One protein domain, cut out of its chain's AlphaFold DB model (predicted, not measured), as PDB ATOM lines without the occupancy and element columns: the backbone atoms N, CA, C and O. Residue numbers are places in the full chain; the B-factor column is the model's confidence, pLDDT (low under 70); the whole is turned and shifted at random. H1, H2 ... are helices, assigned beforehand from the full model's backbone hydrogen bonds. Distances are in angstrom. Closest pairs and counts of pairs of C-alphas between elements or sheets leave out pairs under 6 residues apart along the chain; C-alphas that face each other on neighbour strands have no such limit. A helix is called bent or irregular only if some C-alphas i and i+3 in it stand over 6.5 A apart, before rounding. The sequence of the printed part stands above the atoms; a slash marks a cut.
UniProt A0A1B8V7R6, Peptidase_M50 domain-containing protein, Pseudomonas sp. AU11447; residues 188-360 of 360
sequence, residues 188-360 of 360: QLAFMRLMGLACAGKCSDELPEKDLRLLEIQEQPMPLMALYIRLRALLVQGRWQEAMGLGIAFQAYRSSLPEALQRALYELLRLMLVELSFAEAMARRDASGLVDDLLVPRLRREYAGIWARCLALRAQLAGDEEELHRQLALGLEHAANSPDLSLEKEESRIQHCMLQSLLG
ATOM      1  N   GLN A 188     134.388 192.724 105.657       92.94
ATOM      2  CA  GLN A 188     134.330 192.884 107.121       92.94
ATOM      3  C   GLN A 188     134.862 191.667 107.901       92.94
ATOM      4  O   GLN A 188     135.136 191.774 109.091       92.94
ATOM      5  N   LEU A 189     135.005 190.506 107.252       95.81
ATOM      6  CA  LEU A 189     135.542 189.291 107.868       95.81
ATOM      7  C   LEU A 189     137.052 189.121 107.634       95.81
ATOM      8  O   LEU A 189     137.619 188.147 108.125       95.81
ATOM      9  N   ALA A 190     137.715 190.046 106.925       97.50
ATOM     10  CA  ALA A 190     139.144 189.952 106.610       97.50
ATOM     11  C   ALA A 190     140.009 189.790 107.868       97.50
ATOM     12  O   ALA A 190     140.836 188.886 107.932       97.50
ATOM     13  N   PHE A 191     139.749 190.582 108.915       97.38
ATOM     14  CA  PHE A 191     140.496 190.484 110.173       97.38
ATOM     15  C   PHE A 191     140.336 189.097 110.806       97.38
ATOM     16  O   PHE A 191     141.310 188.473 111.214       97.38
ATOM     17  N   MET A 192     139.109 188.576 110.825       96.38
ATOM     18  CA  MET A 192     138.825 187.252 111.372       96.38
ATOM     19  C   MET A 192     139.465 186.123 110.559       96.38
ATOM     20  O   MET A 192     139.898 185.140 111.158       96.38
ATOM     21  N   ARG A 193     139.553 186.248 109.225       97.62
ATOM     22  CA  ARG A 193     140.285 185.292 108.372       97.62
ATOM     23  C   ARG A 193     141.771 185.292 108.705       97.62
ATOM     24  O   ARG A 193     142.331 184.229 108.954       97.62
ATOM     25  N   LEU A 194     142.385 186.474 108.760       98.25
ATOM     26  CA  LEU A 194     143.810 186.634 109.060       98.25
ATOM     27  C   LEU A 194     144.166 186.072 110.440       98.25
ATOM     28  O   LEU A 194     145.096 185.282 110.559       98.25
ATOM     29  N   MET A 195     143.379 186.398 111.467       98.00
ATOM     30  CA  MET A 195     143.599 185.875 112.819       98.00
ATOM     31  C   MET A 195     143.306 184.376 112.932       98.00
ATOM     32  O   MET A 195     144.002 183.675 113.660       98.00
ATOM     33  N   GLY A 196     142.327 183.853 112.184       97.69
ATOM     34  CA  GLY A 196     142.094 182.410 112.083       97.69
ATOM     35  C   GLY A 196     143.280 181.669 111.461       97.69
ATOM     36  O   GLY A 196     143.657 180.600 111.933       97.69
ATOM     37  N   LEU A 197     143.915 182.252 110.437       98.25
ATOM     38  CA  LEU A 197     145.128 181.708 109.818       98.25
ATOM     39  C   LEU A 197     146.339 181.773 110.755       98.25
ATOM     40  O   LEU A 197     147.062 180.779 110.843       98.25
ATOM     41  N   ALA A 198     146.518 182.879 111.483       98.12
ATOM     42  CA  ALA A 198     147.542 183.001 112.520       98.12
ATOM     43  C   ALA A 198     147.365 181.911 113.588       98.12
ATOM     44  O   ALA A 198     148.248 181.073 113.773       98.12
ATOM     45  N   CYS A 199     146.150 181.782 114.138       97.69
ATOM     46  CA  CYS A 199     145.819 180.731 115.102       97.69
ATOM     47  C   CYS A 199     146.007 179.314 114.538       97.69
ATOM     48  O   CYS A 199     146.264 178.384 115.293       97.69
ATOM     49  N   ALA A 200     145.904 179.128 113.220       97.25
ATOM     50  CA  ALA A 200     146.190 177.863 112.545       97.25
ATOM     51  C   ALA A 200     147.680 177.653 112.217       97.25
ATOM     52  O   ALA A 200     148.032 176.620 111.637       97.25
ATOM     53  N   GLY A 201     148.547 178.593 112.588       97.62
ATOM     54  CA  GLY A 201     149.998 178.489 112.516       97.62
ATOM     55  C   GLY A 201     150.634 179.102 111.275       97.62
ATOM     56  O   GLY A 201     151.770 178.720 110.978       97.62
ATOM     57  N   LYS A 202     149.924 179.977 110.547       98.31
ATOM     58  CA  LYS A 202     150.508 180.782 109.463       98.31
ATOM     59  C   LYS A 202     151.166 182.034 110.028       98.31
ATOM     60  O   LYS A 202     150.513 182.787 110.746       98.31
ATOM     61  N   CYS A 203     152.427 182.256 109.686       98.25
ATOM     62  CA  CYS A 203     153.152 183.457 110.080       98.25
ATOM     63  C   CYS A 203     152.632 184.691 109.330       98.25
ATOM     64  O   CYS A 203     152.027 184.589 108.263       98.25
ATOM     65  N   SER A 204     152.890 185.870 109.888       98.12
ATOM     66  CA  SER A 204     152.424 187.161 109.377       98.12
ATOM     67  C   SER A 204     152.881 187.449 107.944       98.12
ATOM     68  O   SER A 204     152.165 188.111 107.198       98.12
ATOM     69  N   ASP A 205     154.038 186.924 107.536       98.38
ATOM     70  CA  ASP A 205     154.571 187.016 106.175       98.38
ATOM     71  C   ASP A 205     153.942 186.027 105.179       98.38
ATOM     72  O   ASP A 205     154.121 186.169 103.972       98.38
ATOM     73  N   GLU A 206     153.178 185.050 105.666       98.38
ATOM     74  CA  GLU A 206     152.464 184.048 104.863       98.38
ATOM     75  C   GLU A 206     150.967 184.379 104.713       98.38
ATOM     76  O   GLU A 206     150.190 183.610 104.126       98.38
ATOM     77  N   LEU A 207     150.524 185.493 105.299       98.19
ATOM     78  CA  LEU A 207     149.124 185.884 105.305       98.19
ATOM     79  C   LEU A 207     148.678 186.436 103.935       98.19
ATOM     80  O   LEU A 207     149.444 187.122 103.259       98.19
ATOM     81  N   PRO A 208     147.426 186.175 103.502       98.06
ATOM     82  CA  PRO A 208     146.942 186.632 102.204       98.06
ATOM     83  C   PRO A 208     146.945 188.161 102.067       98.06
ATOM     84  O   PRO A 208     146.158 188.860 102.705       98.06
ATOM     85  N   GLU A 209     147.753 188.672 101.138       98.12
ATOM     86  CA  GLU A 209     147.869 190.108 100.844       98.12
ATOM     87  C   GLU A 209     146.518 190.752 100.477       98.12
ATOM     88  O   GLU A 209     146.247 191.895 100.837       98.12
ATOM     89  N   LYS A 210     145.619 190.001  99.825       98.06
ATOM     90  CA  LYS A 210     144.250 190.456  99.532       98.06
ATOM     91  C   LYS A 210     143.501 190.875 100.803       98.06
ATOM     92  O   LYS A 210     142.837 191.905 100.799       98.06
ATOM     93  N   ASP A 211     143.605 190.094 101.875       98.25
ATOM     94  CA  ASP A 211     142.902 190.373 103.128       98.25
ATOM     95  C   ASP A 211     143.559 191.521 103.903       98.25
ATOM     96  O   ASP A 211     142.852 192.308 104.531       98.25
ATOM     97  N   LEU A 212     144.884 191.678 103.800       97.94
ATOM     98  CA  LEU A 212     145.599 192.825 104.367       97.94
ATOM     99  C   LEU A 212     145.155 194.142 103.725       97.94
ATOM    100  O   LEU A 212     144.784 195.067 104.446       97.94
ATOM    101  N   ARG A 213     145.074 194.205 102.391       98.19
ATOM    102  CA  ARG A 213     144.574 195.404 101.692       98.19
ATOM    103  C   ARG A 213     143.133 195.738 102.052       98.19
ATOM    104  O   ARG A 213     142.774 196.906 102.157       98.19
ATOM    105  N   LEU A 214     142.300 194.720 102.283       98.00
ATOM    106  CA  LEU A 214     140.933 194.938 102.756       98.00
ATOM    107  C   LEU A 214     140.900 195.586 104.146       98.00
ATOM    108  O   LEU A 214     139.976 196.349 104.406       98.00
ATOM    109  N   LEU A 215     141.855 195.299 105.034       97.50
ATOM    110  CA  LEU A 215     141.942 195.965 106.338       97.50
ATOM    111  C   LEU A 215     142.419 197.415 106.235       97.50
ATOM    112  O   LEU A 215     141.942 198.260 106.987       97.50
ATOM    113  N   GLU A 216     143.322 197.710 105.303       97.50
ATOM    114  CA  GLU A 216     143.877 199.056 105.092       97.50
ATOM    115  C   GLU A 216     142.827 200.078 104.654       97.50
ATOM    116  O   GLU A 216     142.920 201.247 105.019       97.50
ATOM    117  N   ILE A 217     141.821 199.638 103.893       97.00
ATOM    118  CA  ILE A 217     140.743 200.505 103.391       97.00
ATOM    119  C   ILE A 217     139.515 200.548 104.314       97.00
ATOM    120  O   ILE A 217     138.550 201.250 104.021       97.00
ATOM    121  N   GLN A 218     139.509 199.766 105.396       95.56
ATOM    122  CA  GLN A 218     138.400 199.730 106.349       95.56
ATOM    123  C   GLN A 218     138.469 200.882 107.358       95.56
ATOM    124  O   GLN A 218     139.493 201.538 107.538       95.56
ATOM    125  N   GLU A 219     137.354 201.117 108.052       93.62
ATOM    126  CA  GLU A 219     137.300 202.099 109.133       93.62
ATOM    127  C   GLU A 219     138.259 201.738 110.280       93.62
ATOM    128  O   GLU A 219     138.611 200.575 110.516       93.62
ATOM    129  N   GLN A 220     138.666 202.758 111.039       92.12
ATOM    130  CA  GLN A 220     139.490 202.561 112.226       92.12
ATOM    131  C   GLN A 220     138.811 201.577 113.202       92.12
ATOM    132  O   GLN A 220     137.612 201.698 113.459       92.12
ATOM    133  N   PRO A 221     139.557 200.625 113.794       94.38
ATOM    134  CA  PRO A 221     141.020 200.567 113.841       94.38
ATOM    135  C   PRO A 221     141.668 199.579 112.854       94.38
ATOM    136  O   PRO A 221     142.805 199.165 113.073       94.38
ATOM    137  N   MET A 222     140.967 199.149 111.801       95.94
ATOM    138  CA  MET A 222     141.461 198.087 110.911       95.94
ATOM    139  C   MET A 222     142.779 198.422 110.188       95.94
ATOM    140  O   MET A 222     143.647 197.543 110.163       95.94
ATOM    141  N   PRO A 223     143.025 199.661 109.714       97.31
ATOM    142  CA  PRO A 223     144.306 200.001 109.090       97.31
ATOM    143  C   PRO A 223     145.493 199.864 110.052       97.31
ATOM    144  O   PRO A 223     146.575 199.435 109.658       97.31
ATOM    145  N   LEU A 224     145.280 200.142 111.345       97.38
ATOM    146  CA  LEU A 224     146.297 199.925 112.374       97.38
ATOM    147  C   LEU A 224     146.593 198.427 112.576       97.38
ATOM    148  O   LEU A 224     147.748 198.063 112.785       97.38
ATOM    149  N   MET A 225     145.578 197.554 112.482       97.69
ATOM    150  CA  MET A 225     145.796 196.099 112.530       97.69
ATOM    151  C   MET A 225     146.615 195.627 111.327       97.69
ATOM    152  O   MET A 225     147.536 194.834 111.497       97.69
ATOM    153  N   ALA A 226     146.306 196.130 110.127       98.38
ATOM    154  CA  ALA A 226     147.066 195.816 108.919       98.38
ATOM    155  C   ALA A 226     148.536 196.227 109.068       98.38
ATOM    156  O   ALA A 226     149.431 195.421 108.820       98.38
ATOM    157  N   LEU A 227     148.783 197.447 109.566       98.56
ATOM    158  CA  LEU A 227     150.131 197.939 109.840       98.56
ATOM    159  C   LEU A 227     150.874 197.047 110.843       98.56
ATOM    160  O   LEU A 227     152.048 196.747 110.636       98.56
ATOM    161  N   TYR A 228     150.205 196.599 111.910       98.56
ATOM    162  CA  TYR A 228     150.821 195.702 112.887       98.56
ATOM    163  C   TYR A 228     151.203 194.349 112.278       98.56
ATOM    164  O   TYR A 228     152.305 193.861 112.521       98.56
ATOM    165  N   ILE A 229     150.339 193.769 111.442       98.62
ATOM    166  CA  ILE A 229     150.642 192.511 110.752       98.62
ATOM    167  C   ILE A 229     151.819 192.693 109.782       98.62
ATOM    168  O   ILE A 229     152.721 191.858 109.755       98.62
ATOM    169  N   ARG A 230     151.874 193.807 109.036       98.62
ATOM    170  CA  ARG A 230     153.018 194.118 108.159       98.62
ATOM    171  C   ARG A 230     154.319 194.288 108.939       98.62
ATOM    172  O   ARG A 230     155.343 193.760 108.519       98.62
ATOM    173  N   LEU A 231     154.275 194.970 110.084       98.81
ATOM    174  CA  LEU A 231     155.426 195.081 110.978       98.81
ATOM    175  C   LEU A 231     155.917 193.693 111.405       98.81
ATOM    176  O   LEU A 231     157.093 193.389 111.236       98.81
ATOM    177  N   ARG A 232     155.016 192.826 111.881       98.56
ATOM    178  CA  ARG A 232     155.360 191.448 112.265       98.56
ATOM    179  C   ARG A 232     155.956 190.655 111.099       98.56
ATOM    180  O   ARG A 232     156.968 189.992 111.294       98.56
ATOM    181  N   ALA A 233     155.398 190.772 109.894       98.75
ATOM    182  CA  ALA A 233     155.940 190.125 108.699       98.75
ATOM    183  C   ALA A 233     157.388 190.560 108.404       98.75
ATOM    184  O   ALA A 233     158.242 189.712 108.159       98.75
ATOM    185  N   LEU A 234     157.688 191.862 108.484       98.81
ATOM    186  CA  LEU A 234     159.044 192.379 108.268       98.81
ATOM    187  C   LEU A 234     160.026 191.909 109.349       98.81
ATOM    188  O   LEU A 234     161.157 191.553 109.022       98.81
ATOM    189  N   LEU A 235     159.594 191.853 110.613       98.69
ATOM    190  CA  LEU A 235     160.409 191.319 111.710       98.69
ATOM    191  C   LEU A 235     160.748 189.840 111.490       98.69
ATOM    192  O   LEU A 235     161.898 189.441 111.640       98.69
ATOM    193  N   VAL A 236     159.760 189.034 111.095       98.56
ATOM    194  CA  VAL A 236     159.926 187.600 110.796       98.56
ATOM    195  C   VAL A 236     160.875 187.361 109.615       98.56
ATOM    196  O   VAL A 236     161.535 186.324 109.555       98.56
ATOM    197  N   GLN A 237     160.960 188.314 108.686       98.56
ATOM    198  CA  GLN A 237     161.880 188.294 107.545       98.56
ATOM    199  C   GLN A 237     163.262 188.895 107.859       98.56
ATOM    200  O   GLN A 237     164.120 188.907 106.980       98.56
ATOM    201  N   GLY A 238     163.481 189.448 109.057       98.38
ATOM    202  CA  GLY A 238     164.721 190.151 109.402       98.38
ATOM    203  C   GLY A 238     164.933 191.484 108.671       98.38
ATOM    204  O   GLY A 238     166.054 191.977 108.591       98.38
ATOM    205  N   ARG A 239     163.875 192.093 108.117       98.69
ATOM    206  CA  ARG A 239     163.946 193.351 107.346       98.69
ATOM    207  C   ARG A 239     163.852 194.565 108.272       98.69
ATOM    208  O   ARG A 239     162.882 195.325 108.235       98.69
ATOM    209  N   TRP A 240     164.857 194.735 109.129       98.50
ATOM    210  CA  TRP A 240     164.844 195.695 110.242       98.50
ATOM    211  C   TRP A 240     164.694 197.154 109.795       98.50
ATOM    212  O   TRP A 240     163.894 197.888 110.373       98.50
ATOM    213  N   GLN A 241     165.407 197.577 108.745       98.56
ATOM    214  CA  GLN A 241     165.338 198.953 108.233       98.56
ATOM    215  C   GLN A 241     163.941 199.298 107.705       98.56
ATOM    216  O   GLN A 241     163.432 200.391 107.949       98.56
ATOM    217  N   GLU A 242     163.291 198.361 107.019       98.62
ATOM    218  CA  GLU A 242     161.932 198.559 106.512       98.62
ATOM    219  C   GLU A 242     160.901 198.546 107.640       98.62
ATOM    220  O   GLU A 242     159.996 199.381 107.655       98.62
ATOM    221  N   ALA A 243     161.071 197.655 108.624       98.69
ATOM    222  CA  ALA A 243     160.249 197.631 109.829       98.69
ATOM    223  C   ALA A 243     160.349 198.956 110.604       98.69
ATOM    224  O   ALA A 243     159.324 199.519 110.987       98.69
ATOM    225  N   MET A 244     161.559 199.505 110.760       98.31
ATOM    226  CA  MET A 244     161.789 200.833 111.340       98.31
ATOM    227  C   MET A 244     161.076 201.932 110.529       98.31
ATOM    228  O   MET A 244     160.455 202.823 111.109       98.31
ATOM    229  N   GLY A 245     161.095 201.845 109.194       98.25
ATOM    230  CA  GLY A 245     160.399 202.780 108.301       98.25
ATOM    231  C   GLY A 245     158.884 202.867 108.535       98.25
ATOM    232  O   GLY A 245     158.293 203.939 108.374       98.25
ATOM    233  N   LEU A 246     158.248 201.787 109.012       98.56
ATOM    234  CA  LEU A 246     156.826 201.790 109.386       98.56
ATOM    235  C   LEU A 246     156.507 202.693 110.589       98.56
ATOM    236  O   LEU A 246     155.336 203.016 110.812       98.56
ATOM    237  N   GLY A 247     157.515 203.148 111.340       98.19
ATOM    238  CA  GLY A 247     157.344 204.064 112.467       98.19
ATOM    239  C   GLY A 247     156.643 205.369 112.082       98.19
ATOM    240  O   GLY A 247     155.789 205.846 112.828       98.19
ATOM    241  N   ILE A 248     156.915 205.904 110.886       97.88
ATOM    242  CA  ILE A 248     156.269 207.129 110.383       97.88
ATOM    243  C   ILE A 248     154.763 206.898 110.193       97.88
ATOM    244  O   ILE A 248     153.941 207.661 110.706       97.88
ATOM    245  N   ALA A 249     154.393 205.807 109.514       97.81
ATOM    246  CA  ALA A 249     152.995 205.439 109.304       97.81
ATOM    247  C   ALA A 249     152.275 205.177 110.637       97.81
ATOM    248  O   ALA A 249     151.143 205.623 110.833       97.81
ATOM    249  N   PHE A 250     152.942 204.517 111.590       98.31
ATOM    250  CA  PHE A 250     152.400 204.284 112.927       98.31
ATOM    251  C   PHE A 250     152.079 205.590 113.663       98.31
ATOM    252  O   PHE A 250     150.983 205.721 114.214       98.31
ATOM    253  N   GLN A 251     152.987 206.572 113.649       98.06
ATOM    254  CA  GLN A 251     152.740 207.864 114.298       98.06
ATOM    255  C   GLN A 251     151.607 208.638 113.616       98.06
ATOM    256  O   GLN A 251     150.763 209.212 114.309       98.06
ATOM    257  N   ALA A 252     151.532 208.600 112.282       96.62
ATOM    258  CA  ALA A 252     150.437 209.211 111.532       96.62
ATOM    259  C   ALA A 252     149.078 208.601 111.923       96.62
ATOM    260  O   ALA A 252     148.158 209.328 112.305       96.62
ATOM    261  N   TYR A 253     148.971 207.266 111.941       95.81
ATOM    262  CA  TYR A 253     147.748 206.591 112.383       95.81
ATOM    263  C   TYR A 253     147.410 206.916 113.831       95.81
ATOM    264  O   TYR A 253     146.280 207.311 114.113       95.81
ATOM    265  N   ARG A 254     148.377 206.813 114.748       95.69
ATOM    266  CA  ARG A 254     148.167 207.117 116.167       95.69
ATOM    267  C   ARG A 254     147.635 208.535 116.376       95.69
ATOM    268  O   ARG A 254     146.715 208.712 117.169       95.69
ATOM    269  N   SER A 255     148.177 209.510 115.650       95.75
ATOM    270  CA  SER A 255     147.778 210.920 115.740       95.75
ATOM    271  C   SER A 255     146.389 211.171 115.146       95.75
ATOM    272  O   SER A 255     145.669 212.045 115.617       95.75
ATOM    273  N   SER A 256     145.982 210.370 114.156       95.56
ATOM    274  CA  SER A 256     144.643 210.431 113.554       95.56
ATOM    275  C   SER A 256     143.543 209.763 114.393       95.56
ATOM    276  O   SER A 256     142.356 209.978 114.143       95.56
ATOM    277  N   LEU A 257     143.902 208.934 115.382       95.12
ATOM    278  CA  LEU A 257     142.920 208.210 116.186       95.12
ATOM    279  C   LEU A 257     142.221 209.144 117.187       95.12
ATOM    280  O   LEU A 257     142.899 209.807 117.976       95.12
ATOM    281  N   PRO A 258     140.878 209.109 117.275       94.31
ATOM    282  CA  PRO A 258     140.142 209.733 118.368       94.31
ATOM    283  C   PRO A 258     140.664 209.272 119.733       94.31
ATOM    284  O   PRO A 258     140.942 208.085 119.924       94.31
ATOM    285  N   GLU A 259     140.713 210.172 120.716       92.81
ATOM    286  CA  GLU A 259     141.253 209.877 122.052       92.81
ATOM    287  C   GLU A 259     140.592 208.645 122.701       92.81
ATOM    288  O   GLU A 259     141.261 207.796 123.292       92.81
ATOM    289  N   ALA A 260     139.276 208.492 122.531       89.31
ATOM    290  CA  ALA A 260     138.542 207.330 123.022       89.31
ATOM    291  C   ALA A 260     139.061 206.006 122.425       89.31
ATOM    292  O   ALA A 260     139.186 205.017 123.150       89.31
ATOM    293  N   LEU A 261     139.404 205.988 121.131       90.44
ATOM    294  CA  LEU A 261     140.002 204.819 120.482       90.44
ATOM    295  C   LEU A 261     141.453 204.618 120.914       90.44
ATOM    296  O   LEU A 261     141.843 203.479 121.147       90.44
ATOM    297  N   GLN A 262     142.234 205.683 121.112       93.50
ATOM    298  CA  GLN A 262     143.594 205.553 121.650       93.50
ATOM    299  C   GLN A 262     143.600 204.898 123.036       93.50
ATOM    300  O   GLN A 262     144.414 204.014 123.297       93.50
ATOM    301  N   ARG A 263     142.661 205.273 123.915       90.44
ATOM    302  CA  ARG A 263     142.504 204.638 125.235       90.44
ATOM    303  C   ARG A 263     142.092 203.170 125.108       90.44
ATOM    304  O   ARG A 263     142.656 202.323 125.799       90.44
ATOM    305  N   ALA A 264     141.155 202.858 124.210       86.94
ATOM    306  CA  ALA A 264     140.711 201.484 123.961       86.94
ATOM    307  C   ALA A 264     141.826 200.594 123.375       86.94
ATOM    308  O   ALA A 264     141.913 199.411 123.702       86.94
ATOM    309  N   LEU A 265     142.700 201.174 122.550       92.62
ATOM    310  CA  LEU A 265     143.797 200.497 121.850       92.62
ATOM    311  C   LEU A 265     145.155 200.680 122.534       92.62
ATOM    312  O   LEU A 265     146.171 200.283 121.971       92.62
ATOM    313  N   TYR A 266     145.191 201.252 123.741       92.81
ATOM    314  CA  TYR A 266     146.425 201.624 124.441       92.81
ATOM    315  C   TYR A 266     147.456 200.489 124.474       92.81
ATOM    316  O   TYR A 266     148.646 200.713 124.277       92.81
ATOM    317  N   GLU A 267     146.999 199.261 124.704       92.12
ATOM    318  CA  GLU A 267     147.877 198.096 124.790       92.12
ATOM    319  C   GLU A 267     148.488 197.743 123.447       92.12
ATOM    320  O   GLU A 267     149.696 197.557 123.380       92.12
ATOM    321  N   LEU A 268     147.687 197.716 122.380       95.00
ATOM    322  CA  LEU A 268     148.204 197.476 121.039       95.00
ATOM    323  C   LEU A 268     149.184 198.575 120.629       95.00
ATOM    324  O   LEU A 268     150.268 198.267 120.154       95.00
ATOM    325  N   LEU A 269     148.841 199.845 120.865       96.75
ATOM    326  CA  LEU A 269     149.725 200.973 120.558       96.75
ATOM    327  C   LEU A 269     151.070 200.848 121.290       96.75
ATOM    328  O   LEU A 269     152.113 201.138 120.711       96.75
ATOM    329  N   ARG A 270     151.066 200.382 122.546       96.25
ATOM    330  CA  ARG A 270     152.296 200.120 123.308       96.25
ATOM    331  C   ARG A 270     153.086 198.931 122.766       96.25
ATOM    332  O   ARG A 270     154.306 199.017 122.715       96.25
ATOM    333  N   LEU A 271     152.419 197.862 122.336       96.69
ATOM    334  CA  LEU A 271     153.088 196.713 121.717       96.69
ATOM    335  C   LEU A 271     153.731 197.083 120.384       96.69
ATOM    336  O   LEU A 271     154.891 196.761 120.168       96.69
ATOM    337  N   MET A 272     153.011 197.812 119.530       98.19
ATOM    338  CA  MET A 272     153.546 198.307 118.262       98.19
ATOM    339  C   MET A 272     154.757 199.210 118.477       98.19
ATOM    340  O   MET A 272     155.748 199.065 117.773       98.19
ATOM    341  N   LEU A 273     154.702 200.106 119.469       98.00
ATOM    342  CA  LEU A 273     155.831 200.970 119.803       98.00
ATOM    343  C   LEU A 273     157.075 200.158 120.186       98.00
ATOM    344  O   LEU A 273     158.153 200.458 119.700       98.00
ATOM    345  N   VAL A 274     156.927 199.122 121.012       98.31
ATOM    346  CA  VAL A 274     158.056 198.279 121.447       98.31
ATOM    347  C   VAL A 274     158.647 197.488 120.291       98.31
ATOM    348  O   VAL A 274     159.862 197.413 120.171       98.31
ATOM    349  N   GLU A 275     157.799 196.936 119.427       98.56
ATOM    350  CA  GLU A 275     158.236 196.220 118.226       98.56
ATOM    351  C   GLU A 275     158.976 197.146 117.246       98.56
ATOM    352  O   GLU A 275     159.988 196.759 116.667       98.56
ATOM    353  N   LEU A 276     158.520 198.395 117.102       98.62
ATOM    354  CA  LEU A 276     159.212 199.416 116.311       98.62
ATOM    355  C   LEU A 276     160.545 199.829 116.943       98.62
ATOM    356  O   LEU A 276     161.540 199.917 116.232       98.62
ATOM    357  N   SER A 277     160.592 200.035 118.263       98.56
ATOM    358  CA  SER A 277     161.840 200.326 118.981       98.56
ATOM    359  C   SER A 277     162.834 199.168 118.881       98.56
ATOM    360  O   SER A 277     164.029 199.401 118.730       98.56
ATOM    361  N   PHE A 278     162.356 197.921 118.911       98.69
ATOM    362  CA  PHE A 278     163.180 196.741 118.656       98.69
ATOM    363  C   PHE A 278     163.735 196.732 117.224       98.69
ATOM    364  O   PHE A 278     164.933 196.532 117.038       98.69
ATOM    365  N   ALA A 279     162.897 197.002 116.216       98.69
ATOM    366  CA  ALA A 279     163.340 197.099 114.824       98.69
ATOM    367  C   ALA A 279     164.391 198.203 114.617       98.69
ATOM    368  O   ALA A 279     165.386 197.985 113.930       98.69
ATOM    369  N   GLU A 280     164.186 199.374 115.225       98.69
ATOM    370  CA  GLU A 280     165.130 200.494 115.197       98.69
ATOM    371  C   GLU A 280     166.464 200.119 115.852       98.69
ATOM    372  O   GLU A 280     167.520 200.352 115.261       98.69
ATOM    373  N   ALA A 281     166.419 199.470 117.021       98.56
ATOM    374  CA  ALA A 281     167.609 199.008 117.723       98.56
ATOM    375  C   ALA A 281     168.405 197.981 116.907       98.56
ATOM    376  O   ALA A 281     169.627 198.082 116.811       98.56
ATOM    377  N   MET A 282     167.717 197.041 116.251       98.56
ATOM    378  CA  MET A 282     168.338 196.092 115.323       98.56
ATOM    379  C   MET A 282     168.962 196.788 114.113       98.56
ATOM    380  O   MET A 282     170.104 196.507 113.758       98.56
ATOM    381  N   ALA A 283     168.235 197.718 113.490       98.31
ATOM    382  CA  ALA A 283     168.689 198.419 112.293       98.31
ATOM    383  C   ALA A 283     169.917 199.307 112.553       98.31
ATOM    384  O   ALA A 283     170.748 199.472 111.659       98.31
ATOM    385  N   ARG A 284     170.022 199.883 113.757       98.12
ATOM    386  CA  ARG A 284     171.122 200.773 114.164       98.12
ATOM    387  C   ARG A 284     172.217 200.091 114.980       98.12
ATOM    388  O   ARG A 284     173.232 200.726 115.235       98.12
ATOM    389  N   ARG A 285     172.016 198.831 115.381       97.88
ATOM    390  CA  ARG A 285     172.855 198.119 116.364       97.88
ATOM    391  C   ARG A 285     173.027 198.914 117.666       97.88
ATOM    392  O   ARG A 285     174.112 198.970 118.231       97.88
ATOM    393  N   ASP A 286     171.941 199.530 118.132       98.19
ATOM    394  CA  ASP A 286     171.920 200.358 119.340       98.19
ATOM    395  C   ASP A 286     170.666 200.078 120.178       98.19
ATOM    396  O   ASP A 286     169.546 200.367 119.765       98.19
ATOM    397  N   ALA A 287     170.853 199.544 121.387       98.00
ATOM    398  CA  ALA A 287     169.760 199.252 122.311       98.00
ATOM    399  C   ALA A 287     169.419 200.398 123.282       98.00
ATOM    400  O   ALA A 287     168.601 200.194 124.182       98.00
ATOM    401  N   SER A 288     169.987 201.598 123.115       97.44
ATOM    402  CA  SER A 288     169.719 202.762 123.974       97.44
ATOM    403  C   SER A 288     168.228 203.121 124.066       97.44
ATOM    404  O   SER A 288     167.747 203.535 125.120       97.44
ATOM    405  N   GLY A 289     167.468 202.887 122.990       96.06
ATOM    406  CA  GLY A 289     166.021 203.099 122.939       96.06
ATOM    407  C   GLY A 289     165.180 202.035 123.659       96.06
ATOM    408  O   GLY A 289     163.980 202.240 123.842       96.06
ATOM    409  N   LEU A 290     165.764 200.907 124.083       97.25
ATOM    410  CA  LEU A 290     165.060 199.776 124.709       97.25
ATOM    411  C   LEU A 290     164.954 199.920 126.235       97.25
ATOM    412  O   LEU A 290     165.399 199.066 127.008       97.25
ATOM    413  N   VAL A 291     164.338 201.018 126.661       96.25
ATOM    414  CA  VAL A 291     164.176 201.402 128.069       96.25
ATOM    415  C   VAL A 291     163.044 200.641 128.777       96.25
ATOM    416  O   VAL A 291     162.040 200.249 128.175       96.25
ATOM    417  N   ASP A 292     163.192 200.414 130.087       92.06
ATOM    418  CA  ASP A 292     162.299 199.555 130.890       92.06
ATOM    419  C   ASP A 292     160.850 200.082 131.026       92.06
ATOM    420  O   ASP A 292     159.944 199.354 131.463       92.06
ATOM    421  N   ASP A 293     160.611 201.344 130.675       93.06
ATOM    422  CA  ASP A 293     159.309 202.015 130.694       93.06
ATOM    423  C   ASP A 293     158.551 201.932 129.353       93.06
ATOM    424  O   ASP A 293     157.369 202.295 129.303       93.06
ATOM    425  N   LEU A 294     159.156 201.363 128.295       93.44
ATOM    426  CA  LEU A 294     158.471 201.105 127.020       93.44
ATOM    427  C   LEU A 294     157.187 200.282 127.219       93.44
ATOM    428  O   LEU A 294     156.131 200.601 126.656       93.44
ATOM    429  N   LEU A 295     157.260 199.257 128.078       93.50
ATOM    430  CA  LEU A 295     156.122 198.454 128.518       93.50
ATOM    431  C   LEU A 295     155.864 198.622 130.013       93.50
ATOM    432  O   LEU A 295     156.695 198.306 130.868       93.50
ATOM    433  N   VAL A 296     154.625 198.980 130.351       91.94
ATOM    434  CA  VAL A 296     154.174 198.967 131.746       91.94
ATOM    435  C   VAL A 296     154.286 197.548 132.340       91.94
ATOM    436  O   VAL A 296     154.047 196.571 131.619       91.94
ATOM    437  N   PRO A 297     154.558 197.386 133.652       91.69
ATOM    438  CA  PRO A 297     154.839 196.081 134.270       91.69
ATOM    439  C   PRO A 297     153.775 195.006 134.022       91.69
ATOM    440  O   PRO A 297     154.068 193.814 133.931       91.69
ATOM    441  N   ARG A 298     152.507 195.414 133.889       89.88
ATOM    442  CA  ARG A 298     151.437 194.495 133.492       89.88
ATOM    443  C   ARG A 298     151.711 193.910 132.108       89.88
ATOM    444  O   ARG A 298     151.739 192.693 132.004       89.88
ATOM    445  N   LEU A 299     151.932 194.756 131.094       91.19
ATOM    446  CA  LEU A 299     152.141 194.329 129.707       91.19
ATOM    447  C   LEU A 299     153.428 193.520 129.542       91.19
ATOM    448  O   LEU A 299     153.385 192.525 128.830       91.19
ATOM    449  N   ARG A 300     154.505 193.831 130.279       93.50
ATOM    450  CA  ARG A 300     155.713 192.980 130.315       93.50
ATOM    451  C   ARG A 300     155.402 191.535 130.709       93.50
ATOM    452  O   ARG A 300     155.870 190.608 130.073       93.50
ATOM    453  N   ARG A 301     154.533 191.330 131.707       90.25
ATOM    454  CA  ARG A 301     154.072 189.986 132.106       90.25
ATOM    455  C   ARG A 301     153.036 189.377 131.162       90.25
ATOM    456  O   ARG A 301     152.735 188.186 131.275       90.25
ATOM    457  N   GLU A 302     152.364 190.187 130.342       89.31
ATOM    458  CA  GLU A 302     151.365 189.699 129.385       89.31
ATOM    459  C   GLU A 302     152.023 189.242 128.081       89.31
ATOM    460  O   GLU A 302     151.628 188.208 127.548       89.31
ATOM    461  N   TYR A 303     153.033 189.986 127.639       92.06
ATOM    462  CA  TYR A 303     153.751 189.846 126.379       92.06
ATOM    463  C   TYR A 303     155.244 189.633 126.658       92.06
ATOM    464  O   TYR A 303     156.097 190.319 126.097       92.06
ATOM    465  N   ALA A 304     155.541 188.698 127.569       93.69
ATOM    466  CA  ALA A 304     156.904 188.420 128.021       93.69
ATOM    467  C   ALA A 304     157.811 188.019 126.856       93.69
ATOM    468  O   ALA A 304     158.954 188.446 126.837       93.69
ATOM    469  N   GLY A 305     157.267 187.328 125.846       95.25
ATOM    470  CA  GLY A 305     157.979 186.994 124.609       95.25
ATOM    471  C   GLY A 305     158.626 188.198 123.919       95.25
ATOM    472  O   GLY A 305     159.832 188.220 123.696       95.25
ATOM    473  N   ILE A 306     157.832 189.244 123.670       96.75
ATOM    474  CA  ILE A 306     158.301 190.468 123.002       96.75
ATOM    475  C   ILE A 306     159.360 191.174 123.853       96.75
ATOM    476  O   ILE A 306     160.387 191.604 123.336       96.75
ATOM    477  N   TRP A 307     159.131 191.287 125.165       97.75
ATOM    478  CA  TRP A 307     160.082 191.968 126.043       97.75
ATOM    479  C   TRP A 307     161.388 191.188 126.221       97.75
ATOM    480  O   TRP A 307     162.455 191.794 126.213       97.75
ATOM    481  N   ALA A 308     161.317 189.861 126.332       98.06
ATOM    482  CA  ALA A 308     162.487 188.997 126.436       98.06
ATOM    483  C   ALA A 308     163.388 189.157 125.204       98.06
ATOM    484  O   ALA A 308     164.589 189.345 125.354       98.06
ATOM    485  N   ARG A 309     162.822 189.243 123.994       97.88
ATOM    486  CA  ARG A 309     163.611 189.553 122.791       97.88
ATOM    487  C   ARG A 309     164.318 190.917 122.860       97.88
ATOM    488  O   ARG A 309     165.474 191.024 122.462       97.88
ATOM    489  N   CYS A 310     163.672 191.958 123.386       98.50
ATOM    490  CA  CYS A 310     164.337 193.254 123.587       98.50
ATOM    491  C   CYS A 310     165.508 193.156 124.581       98.50
ATOM    492  O   CYS A 310     166.555 193.767 124.366       98.50
ATOM    493  N   LEU A 311     165.342 192.385 125.660       98.38
ATOM    494  CA  LEU A 311     166.403 192.141 126.643       98.38
ATOM    495  C   LEU A 311     167.549 191.306 126.056       98.38
ATOM    496  O   LEU A 311     168.706 191.616 126.313       98.38
ATOM    497  N   ALA A 312     167.235 190.318 125.220       98.62
ATOM    498  CA  ALA A 312     168.213 189.527 124.483       98.62
ATOM    499  C   ALA A 312     169.112 190.415 123.604       98.62
ATOM    500  O   ALA A 312     170.332 190.297 123.651       98.62
ATOM    501  N   LEU A 313     168.531 191.365 122.860       98.69
ATOM    502  CA  LEU A 313     169.313 192.314 122.060       98.69
ATOM    503  C   LEU A 313     170.208 193.216 122.924       98.69
ATOM    504  O   LEU A 313     171.369 193.437 122.584       98.69
ATOM    505  N   ARG A 314     169.691 193.719 124.054       98.44
ATOM    506  CA  ARG A 314     170.489 194.501 125.017       98.44
ATOM    507  C   ARG A 314     171.690 193.708 125.527       98.44
ATOM    508  O   ARG A 314     172.788 194.249 125.552       98.44
ATOM    509  N   ALA A 315     171.469 192.454 125.910       98.38
ATOM    510  CA  ALA A 315     172.512 191.558 126.391       98.38
ATOM    511  C   ALA A 315     173.579 191.305 125.320       98.38
ATOM    512  O   ALA A 315     174.763 191.503 125.580       98.38
ATOM    513  N   GLN A 316     173.161 190.998 124.088       98.12
ATOM    514  CA  GLN A 316     174.090 190.778 122.978       98.12
ATOM    515  C   GLN A 316     174.964 192.006 122.693       98.12
ATOM    516  O   GLN A 316     176.168 191.872 122.505       98.12
ATOM    517  N   LEU A 317     174.387 193.212 122.684       97.88
ATOM    518  CA  LEU A 317     175.155 194.446 122.464       97.88
ATOM    519  C   LEU A 317     176.048 194.825 123.657       97.88
ATOM    520  O   LEU A 317     176.995 195.588 123.485       97.88
ATOM    521  N   ALA A 318     175.772 194.286 124.846       97.94
ATOM    522  CA  ALA A 318     176.619 194.422 126.028       97.94
ATOM    523  C   ALA A 318     177.692 193.319 126.146       97.94
ATOM    524  O   ALA A 318     178.531 193.397 127.041       97.94
ATOM    525  N   GLY A 319     177.678 192.306 125.269       97.69
ATOM    526  CA  GLY A 319     178.579 191.150 125.338       97.69
ATOM    527  C   GLY A 319     178.210 190.118 126.413       97.69
ATOM    528  O   GLY A 319     179.064 189.334 126.814       97.69
ATOM    529  N   ASP A 320     176.963 190.117 126.894       98.38
ATOM    530  CA  ASP A 320     176.456 189.161 127.886       98.38
ATOM    531  C   ASP A 320     175.762 187.976 127.193       98.38
ATOM    532  O   ASP A 320     174.556 187.986 126.921       98.38
ATOM    533  N   GLU A 321     176.545 186.951 126.854       97.88
ATOM    534  CA  GLU A 321     176.043 185.770 126.144       97.88
ATOM    535  C   GLU A 321     175.081 184.927 126.994       97.88
ATOM    536  O   GLU A 321     174.126 184.361 126.457       97.88
ATOM    537  N   GLU A 322     175.291 184.825 128.308       98.31
ATOM    538  CA  GLU A 322     174.424 184.021 129.178       98.31
ATOM    539  C   GLU A 322     173.017 184.626 129.232       98.31
ATOM    540  O   GLU A 322     172.013 183.928 129.025       98.31
ATOM    541  N   GLU A 323     172.938 185.943 129.432       98.38
ATOM    542  CA  GLU A 323     171.672 186.664 129.463       98.38
ATOM    543  C   GLU A 323     170.943 186.600 128.120       98.38
ATOM    544  O   GLU A 323     169.725 186.391 128.091       98.38
ATOM    545  N   LEU A 324     171.676 186.717 127.005       98.44
ATOM    546  CA  LEU A 324     171.127 186.547 125.661       98.44
ATOM    547  C   LEU A 324     170.378 185.213 125.539       98.44
ATOM    548  O   LEU A 324     169.187 185.199 125.216       98.44
ATOM    549  N   HIS A 325     171.052 184.093 125.812       98.31
ATOM    550  CA  HIS A 325     170.462 182.762 125.640       98.31
ATOM    551  C   HIS A 325     169.270 182.549 126.573       98.31
ATOM    552  O   HIS A 325     168.235 182.021 126.148       98.31
ATOM    553  N   ARG A 326     169.374 183.015 127.825       98.44
ATOM    554  CA  ARG A 326     168.280 182.939 128.798       98.44
ATOM    555  C   ARG A 326     167.034 183.664 128.298       98.44
ATOM    556  O   ARG A 326     165.935 183.113 128.359       98.44
ATOM    557  N   GLN A 327     167.188 184.887 127.797       98.56
ATOM    558  CA  GLN A 327     166.060 185.690 127.328       98.56
ATOM    559  C   GLN A 327     165.450 185.145 126.031       98.56
ATOM    560  O   GLN A 327     164.227 185.133 125.895       98.56
ATOM    561  N   LEU A 328     166.259 184.621 125.107       98.50
ATOM    562  CA  LEU A 328     165.745 183.957 123.904       98.50
ATOM    563  C   LEU A 328     164.891 182.730 124.247       98.50
ATOM    564  O   LEU A 328     163.773 182.595 123.734       98.50
ATOM    565  N   ALA A 329     165.368 181.893 125.173       98.31
ATOM    566  CA  ALA A 329     164.641 180.719 125.648       98.31
ATOM    567  C   ALA A 329     163.311 181.096 126.322       98.31
ATOM    568  O   ALA A 329     162.265 180.555 125.959       98.31
ATOM    569  N   LEU A 330     163.324 182.082 127.231       98.00
ATOM    570  CA  LEU A 330     162.106 182.618 127.856       98.00
ATOM    571  C   LEU A 330     161.123 183.168 126.813       98.00
ATOM    572  O   LEU A 330     159.906 183.005 126.942       98.00
ATOM    573  N   GLY A 331     161.650 183.817 125.772       97.69
ATOM    574  CA  GLY A 331     160.856 184.360 124.683       97.69
ATOM    575  C   GLY A 331     160.083 183.280 123.927       97.69
ATOM    576  O   GLY A 331     158.863 183.388 123.752       97.69
ATOM    577  N   LEU A 332     160.789 182.211 123.549       98.12
ATOM    578  CA  LEU A 332     160.228 181.051 122.860       98.12
ATOM    579  C   LEU A 332     159.236 180.280 123.725       98.12
ATOM    580  O   LEU A 332     158.160 179.946 123.240       98.12
ATOM    581  N   GLU A 333     159.553 180.038 124.997       97.50
ATOM    582  CA  GLU A 333     158.655 179.337 125.919       97.50
ATOM    583  C   GLU A 333     157.308 180.066 126.038       97.50
ATOM    584  O   GLU A 333     156.234 179.463 125.923       97.50
ATOM    585  N   HIS A 334     157.345 181.394 126.198       96.38
ATOM    586  CA  HIS A 334     156.129 182.202 126.283       96.38
ATOM    587  C   HIS A 334     155.330 182.181 124.974       96.38
ATOM    588  O   HIS A 334     154.099 182.092 125.009       96.38
ATOM    589  N   ALA A 335     156.005 182.241 123.820       96.94
ATOM    590  CA  ALA A 335     155.365 182.159 122.508       96.94
ATOM    591  C   ALA A 335     154.741 180.773 122.248       96.94
ATOM    592  O   ALA A 335     153.593 180.690 121.805       96.94
ATOM    593  N   ALA A 336     155.442 179.693 122.605       97.31
ATOM    594  CA  ALA A 336     154.986 178.307 122.492       97.31
ATOM    595  C   ALA A 336     153.753 178.013 123.355       97.31
ATOM    596  O   ALA A 336     152.932 177.160 123.013       97.31
ATOM    597  N   ASN A 337     153.566 178.746 124.456       97.00
ATOM    598  CA  ASN A 337     152.384 178.601 125.300       97.00
ATOM    599  C   ASN A 337     151.155 179.392 124.799       97.00
ATOM    600  O   ASN A 337     150.078 179.306 125.395       97.00
ATOM    601  N   SER A 338     151.269 180.155 123.707       95.88
ATOM    602  CA  SER A 338     150.138 180.886 123.126       95.88
ATOM    603  C   SER A 338     149.201 179.968 122.331       95.88
ATOM    604  O   SER A 338     149.674 179.161 121.529       95.88
ATOM    605  N   PRO A 339     147.866 180.100 122.460       95.38
ATOM    606  CA  PRO A 339     146.922 179.410 121.577       95.38
ATOM    607  C   PRO A 339     147.021 179.875 120.116       95.38
ATOM    608  O   PRO A 339     146.563 179.163 119.227       95.38
ATOM    609  N   ASP A 340     147.626 181.038 119.862       96.88
ATOM    610  CA  ASP A 340     148.026 181.443 118.520       96.88
ATOM    611  C   ASP A 340     149.263 180.640 118.085       96.88
ATOM    612  O   ASP A 340     150.366 180.834 118.605       96.88
ATOM    613  N   LEU A 341     149.062 179.694 117.164       97.31
ATOM    614  CA  LEU A 341     150.112 178.785 116.715       97.31
ATOM    615  C   LEU A 341     151.205 179.474 115.890       97.31
ATOM    616  O   LEU A 341     152.286 178.898 115.746       97.31
ATOM    617  N   SER A 342     150.956 180.665 115.337       98.06
ATOM    618  CA  SER A 342     151.977 181.375 114.565       98.06
ATOM    619  C   SER A 342     153.073 181.938 115.464       98.06
ATOM    620  O   SER A 342     154.232 181.931 115.063       98.06
ATOM    621  N   LEU A 343     152.743 182.361 116.691       97.62
ATOM    622  CA  LEU A 343     153.667 183.125 117.535       97.62
ATOM    623  C   LEU A 343     154.968 182.385 117.835       97.62
ATOM    624  O   LEU A 343     156.023 183.001 117.813       97.62
ATOM    625  N   GLU A 344     154.908 181.079 118.088       97.81
ATOM    626  CA  GLU A 344     156.095 180.249 118.325       97.81
ATOM    627  C   GLU A 344     157.031 180.233 117.110       97.81
ATOM    628  O   GLU A 344     158.238 180.446 117.236       97.81
ATOM    629  N   LYS A 345     156.462 180.038 115.915       98.25
ATOM    630  CA  LYS A 345     157.218 180.022 114.659       98.25
ATOM    631  C   LYS A 345     157.768 181.400 114.320       98.25
ATOM    632  O   LYS A 345     158.912 181.512 113.891       98.25
ATOM    633  N   GLU A 346     156.954 182.438 114.489       98.50
ATOM    634  CA  GLU A 346     157.367 183.819 114.271       98.50
ATOM    635  C   GLU A 346     158.512 184.187 115.209       98.50
ATOM    636  O   GLU A 346     159.529 184.682 114.742       98.50
ATOM    637  N   GLU A 347     158.385 183.896 116.504       98.56
ATOM    638  CA  GLU A 347     159.425 184.187 117.488       98.56
ATOM    639  C   GLU A 347     160.727 183.456 117.147       98.56
ATOM    640  O   GLU A 347     161.774 184.089 117.076       98.56
ATOM    641  N   SER A 348     160.660 182.162 116.823       98.44
ATOM    642  CA  SER A 348     161.832 181.386 116.398       98.44
ATOM    643  C   SER A 348     162.533 181.988 115.176       98.44
ATOM    644  O   SER A 348     163.755 182.146 115.179       98.44
ATOM    645  N   ARG A 349     161.771 182.398 114.153       98.62
ATOM    646  CA  ARG A 349     162.321 183.031 112.944       98.62
ATOM    647  C   ARG A 349     162.922 184.404 113.234       98.62
ATOM    648  O   ARG A 349     164.023 184.683 112.770       98.62
ATOM    649  N   ILE A 350     162.249 185.229 114.038       98.62
ATOM    650  CA  ILE A 350     162.761 186.544 114.442       98.62
ATOM    651  C   ILE A 350     164.088 186.380 115.194       98.62
ATOM    652  O   ILE A 350     165.054 187.063 114.866       98.62
ATOM    653  N   GLN A 351     164.157 185.467 116.167       98.38
ATOM    654  CA  GLN A 351     165.379 185.203 116.931       98.38
ATOM    655  C   GLN A 351     166.521 184.706 116.035       98.38
ATOM    656  O   GLN A 351     167.653 185.164 116.168       98.38
ATOM    657  N   HIS A 352     166.223 183.830 115.073       98.44
ATOM    658  CA  HIS A 352     167.207 183.365 114.099       98.44
ATOM    659  C   HIS A 352     167.765 184.511 113.241       98.44
ATOM    660  O   HIS A 352     168.982 184.689 113.163       98.44
ATOM    661  N   CYS A 353     166.891 185.335 112.651       98.44
ATOM    662  CA  CYS A 353     167.302 186.501 111.868       98.44
ATOM    663  C   CYS A 353     168.080 187.519 112.714       98.44
ATOM    664  O   CYS A 353     169.013 188.152 112.216       98.44
ATOM    665  N   MET A 354     167.708 187.675 113.988       98.19
ATOM    666  CA  MET A 354     168.387 188.552 114.938       98.19
ATOM    667  C   MET A 354     169.845 188.123 115.121       98.19
ATOM    668  O   MET A 354     170.746 188.932 114.917       98.19
ATOM    669  N   LEU A 355     170.078 186.846 115.434       98.06
ATOM    670  CA  LEU A 355     171.422 186.298 115.631       98.06
ATOM    671  C   LEU A 355     172.264 186.384 114.352       98.06
ATOM    672  O   LEU A 355     173.409 186.822 114.404       98.06
ATOM    673  N   GLN A 356     171.689 186.054 113.191       97.88
ATOM    674  CA  GLN A 356     172.391 186.183 111.909       97.88
ATOM    675  C   GLN A 356     172.832 187.624 111.620       97.88
ATOM    676  O   GLN A 356     173.954 187.843 111.176       97.88
ATOM    677  N   SER A 357     171.970 188.606 111.904       97.06
ATOM    678  CA  SER A 357     172.247 190.026 111.635       97.06
ATOM    679  C   SER A 357     173.285 190.643 112.579       97.06
ATOM    680  O   SER A 357     173.806 191.717 112.281       97.06
ATOM    681  N   LEU A 358     173.523 190.022 113.738       94.75
ATOM    682  CA  LEU A 358     174.478 190.493 114.747       94.75
ATOM    683  C   LEU A 358     175.848 189.814 114.619       94.75
ATOM    684  O   LEU A 358     176.836 190.394 115.061       94.75
ATOM    685  N   LEU A 359     175.904 188.618 114.024       91.94
ATOM    686  CA  LEU A 359     177.145 187.871 113.783       91.94
ATOM    687  C   LEU A 359     177.809 188.198 112.436       91.94
ATOM    688  O   LEU A 359     179.022 188.033 112.316       91.94
ATOM    689  N   GLY A 360     177.029 188.617 111.434       83.19
ATOM    690  CA  GLY A 360     177.532 189.142 110.156       83.19
ATOM    691  C   GLY A 360     177.791 190.635 110.224       83.19
ATOM    692  O   GLY A 360     178.783 191.092 109.624       83.19
TER     693      GLY A 360
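This is residues 188 to 360 of the 360 residues of the protein "Peptidase_M50 domain-containing protein" of Pseudomonas sp. AU11447 (UniProt A0A1B8V7R6). Six longer helices make a bundle of two groups of three: H3, H4 and H6 pack on one another, while H8, H9 and H10 fold back and forth beside them, joined through H6 with H8 and through H3 with H10. At one end of the long axis, H1 and H2 extend the bundle, H2 packing on the first part of H3, and the short H5 makes the corner between H4 and H6; the short H7 leads from a long link into H8. The printed part has 173 residues, with ten named helices, H1 to H10 in order along the chain, and no named strand, and its class is all helix. It is compact, with a radius of gyration of the C-alphas of 15.6 A and spans of 47 by 33 by 30 A.

H1 is residues 188 to 199, 18.5 A long, and begins at C-alpha 188 at (134.330, 192.884, 107.121); it is irregular, with C-alphas 188 and 191 7.3 A apart. H2 is residues 209 to 216, and H3 is residues 222 to 236, 21.2 A long. H4, residues 240 to 256, is 25.2 A long and has a kink of 26 degrees near residue 249; it is neither bent nor irregular, but only just: C-alphas 245 and 248 are 6.3 A apart. H5 is residues 259 to 264. H6, residues 266 to 284, is the longest helix by residues and spans 26.8 A from C-alpha 266 at (146.425, 201.624, 124.441). H7 is residues 297 to 302, H8 residues 304 to 318, 20.7 A long, and H9 residues 321 to 336, 22.6 A long. H10, residues 342 to 359, is 26.0 A long and ends at C-alpha 359 at (177.145, 187.871, 113.783).

The hub is H3, which touches H2, H4, H6 and H10. H3 and H4 form a helical hairpin at a shallow tilt of 15 degrees, opposite ways; their closest C-alphas, of Leu 231 and Ala 243, are 5.6 A apart. H6 touches H4, opposite ways at a shallow tilt of 32 degrees, with the C-alphas of Trp 240 and Ala 279 closest at 5.0 A. H6 touches H3 with residues 272 to 279 alone, the same way at a shallow tilt of 34 degrees, only just short of steep; the closest C-alphas are those of Tyr 228 and Met 272, 6.6 A apart. H6 touches H8 at a shallow tilt of 24 degrees, the same way, and the C-alphas of Phe 278 and Cys 310 are closest at 6.1 A. H8 and H9 are a helical hairpin, at a shallow tilt of 16 degrees, with the C-alphas of Gly 305 and Gly 331 closest at 3.9 A. H9 and H10 are another, at 20 degrees, with those of Ala 335 and Glu 344 closest at 4.7 A. H10 touches H3 at a steep tilt of 50 degrees, the same way, and the C-alphas of Val 236 and Ile 350 are closest at 4.7 A. H2 touches H3 at a steep tilt of 45 degrees, with the C-alphas of Glu 216 and Pro 223 closest at 4.1 A. H1 touches H2 with residues 190 to 194 alone, and the C-alphas of Ala 190 and Asp 211 are closest at 5.1 A. H1 and H10 only just touch, only at their ends, with 3 pairs of C-alphas within 8 A; the closest are those of Ala 198 and Ser 342, 5.1 A apart. H5 touches no helix; H7 touches none either, but is near H8. In H2, H3 and H5 to H10 every O i to N i+4 pair is within hydrogen-bond range; in H1 it is 7 of 8 and in H4 10 of 13.

The C-alphas farthest apart, of Gln 188 and Gly 319, are 47.9 A apart. The printed part has no cut and ends at residue 360, the chain's last. The link from H6 to H7, residues 285 to 296, is long; that from H1 to H2 is short but not tight, and the other links are tight. The mean pLDDT of the printed part is 96.8, and no printed residue is under 70.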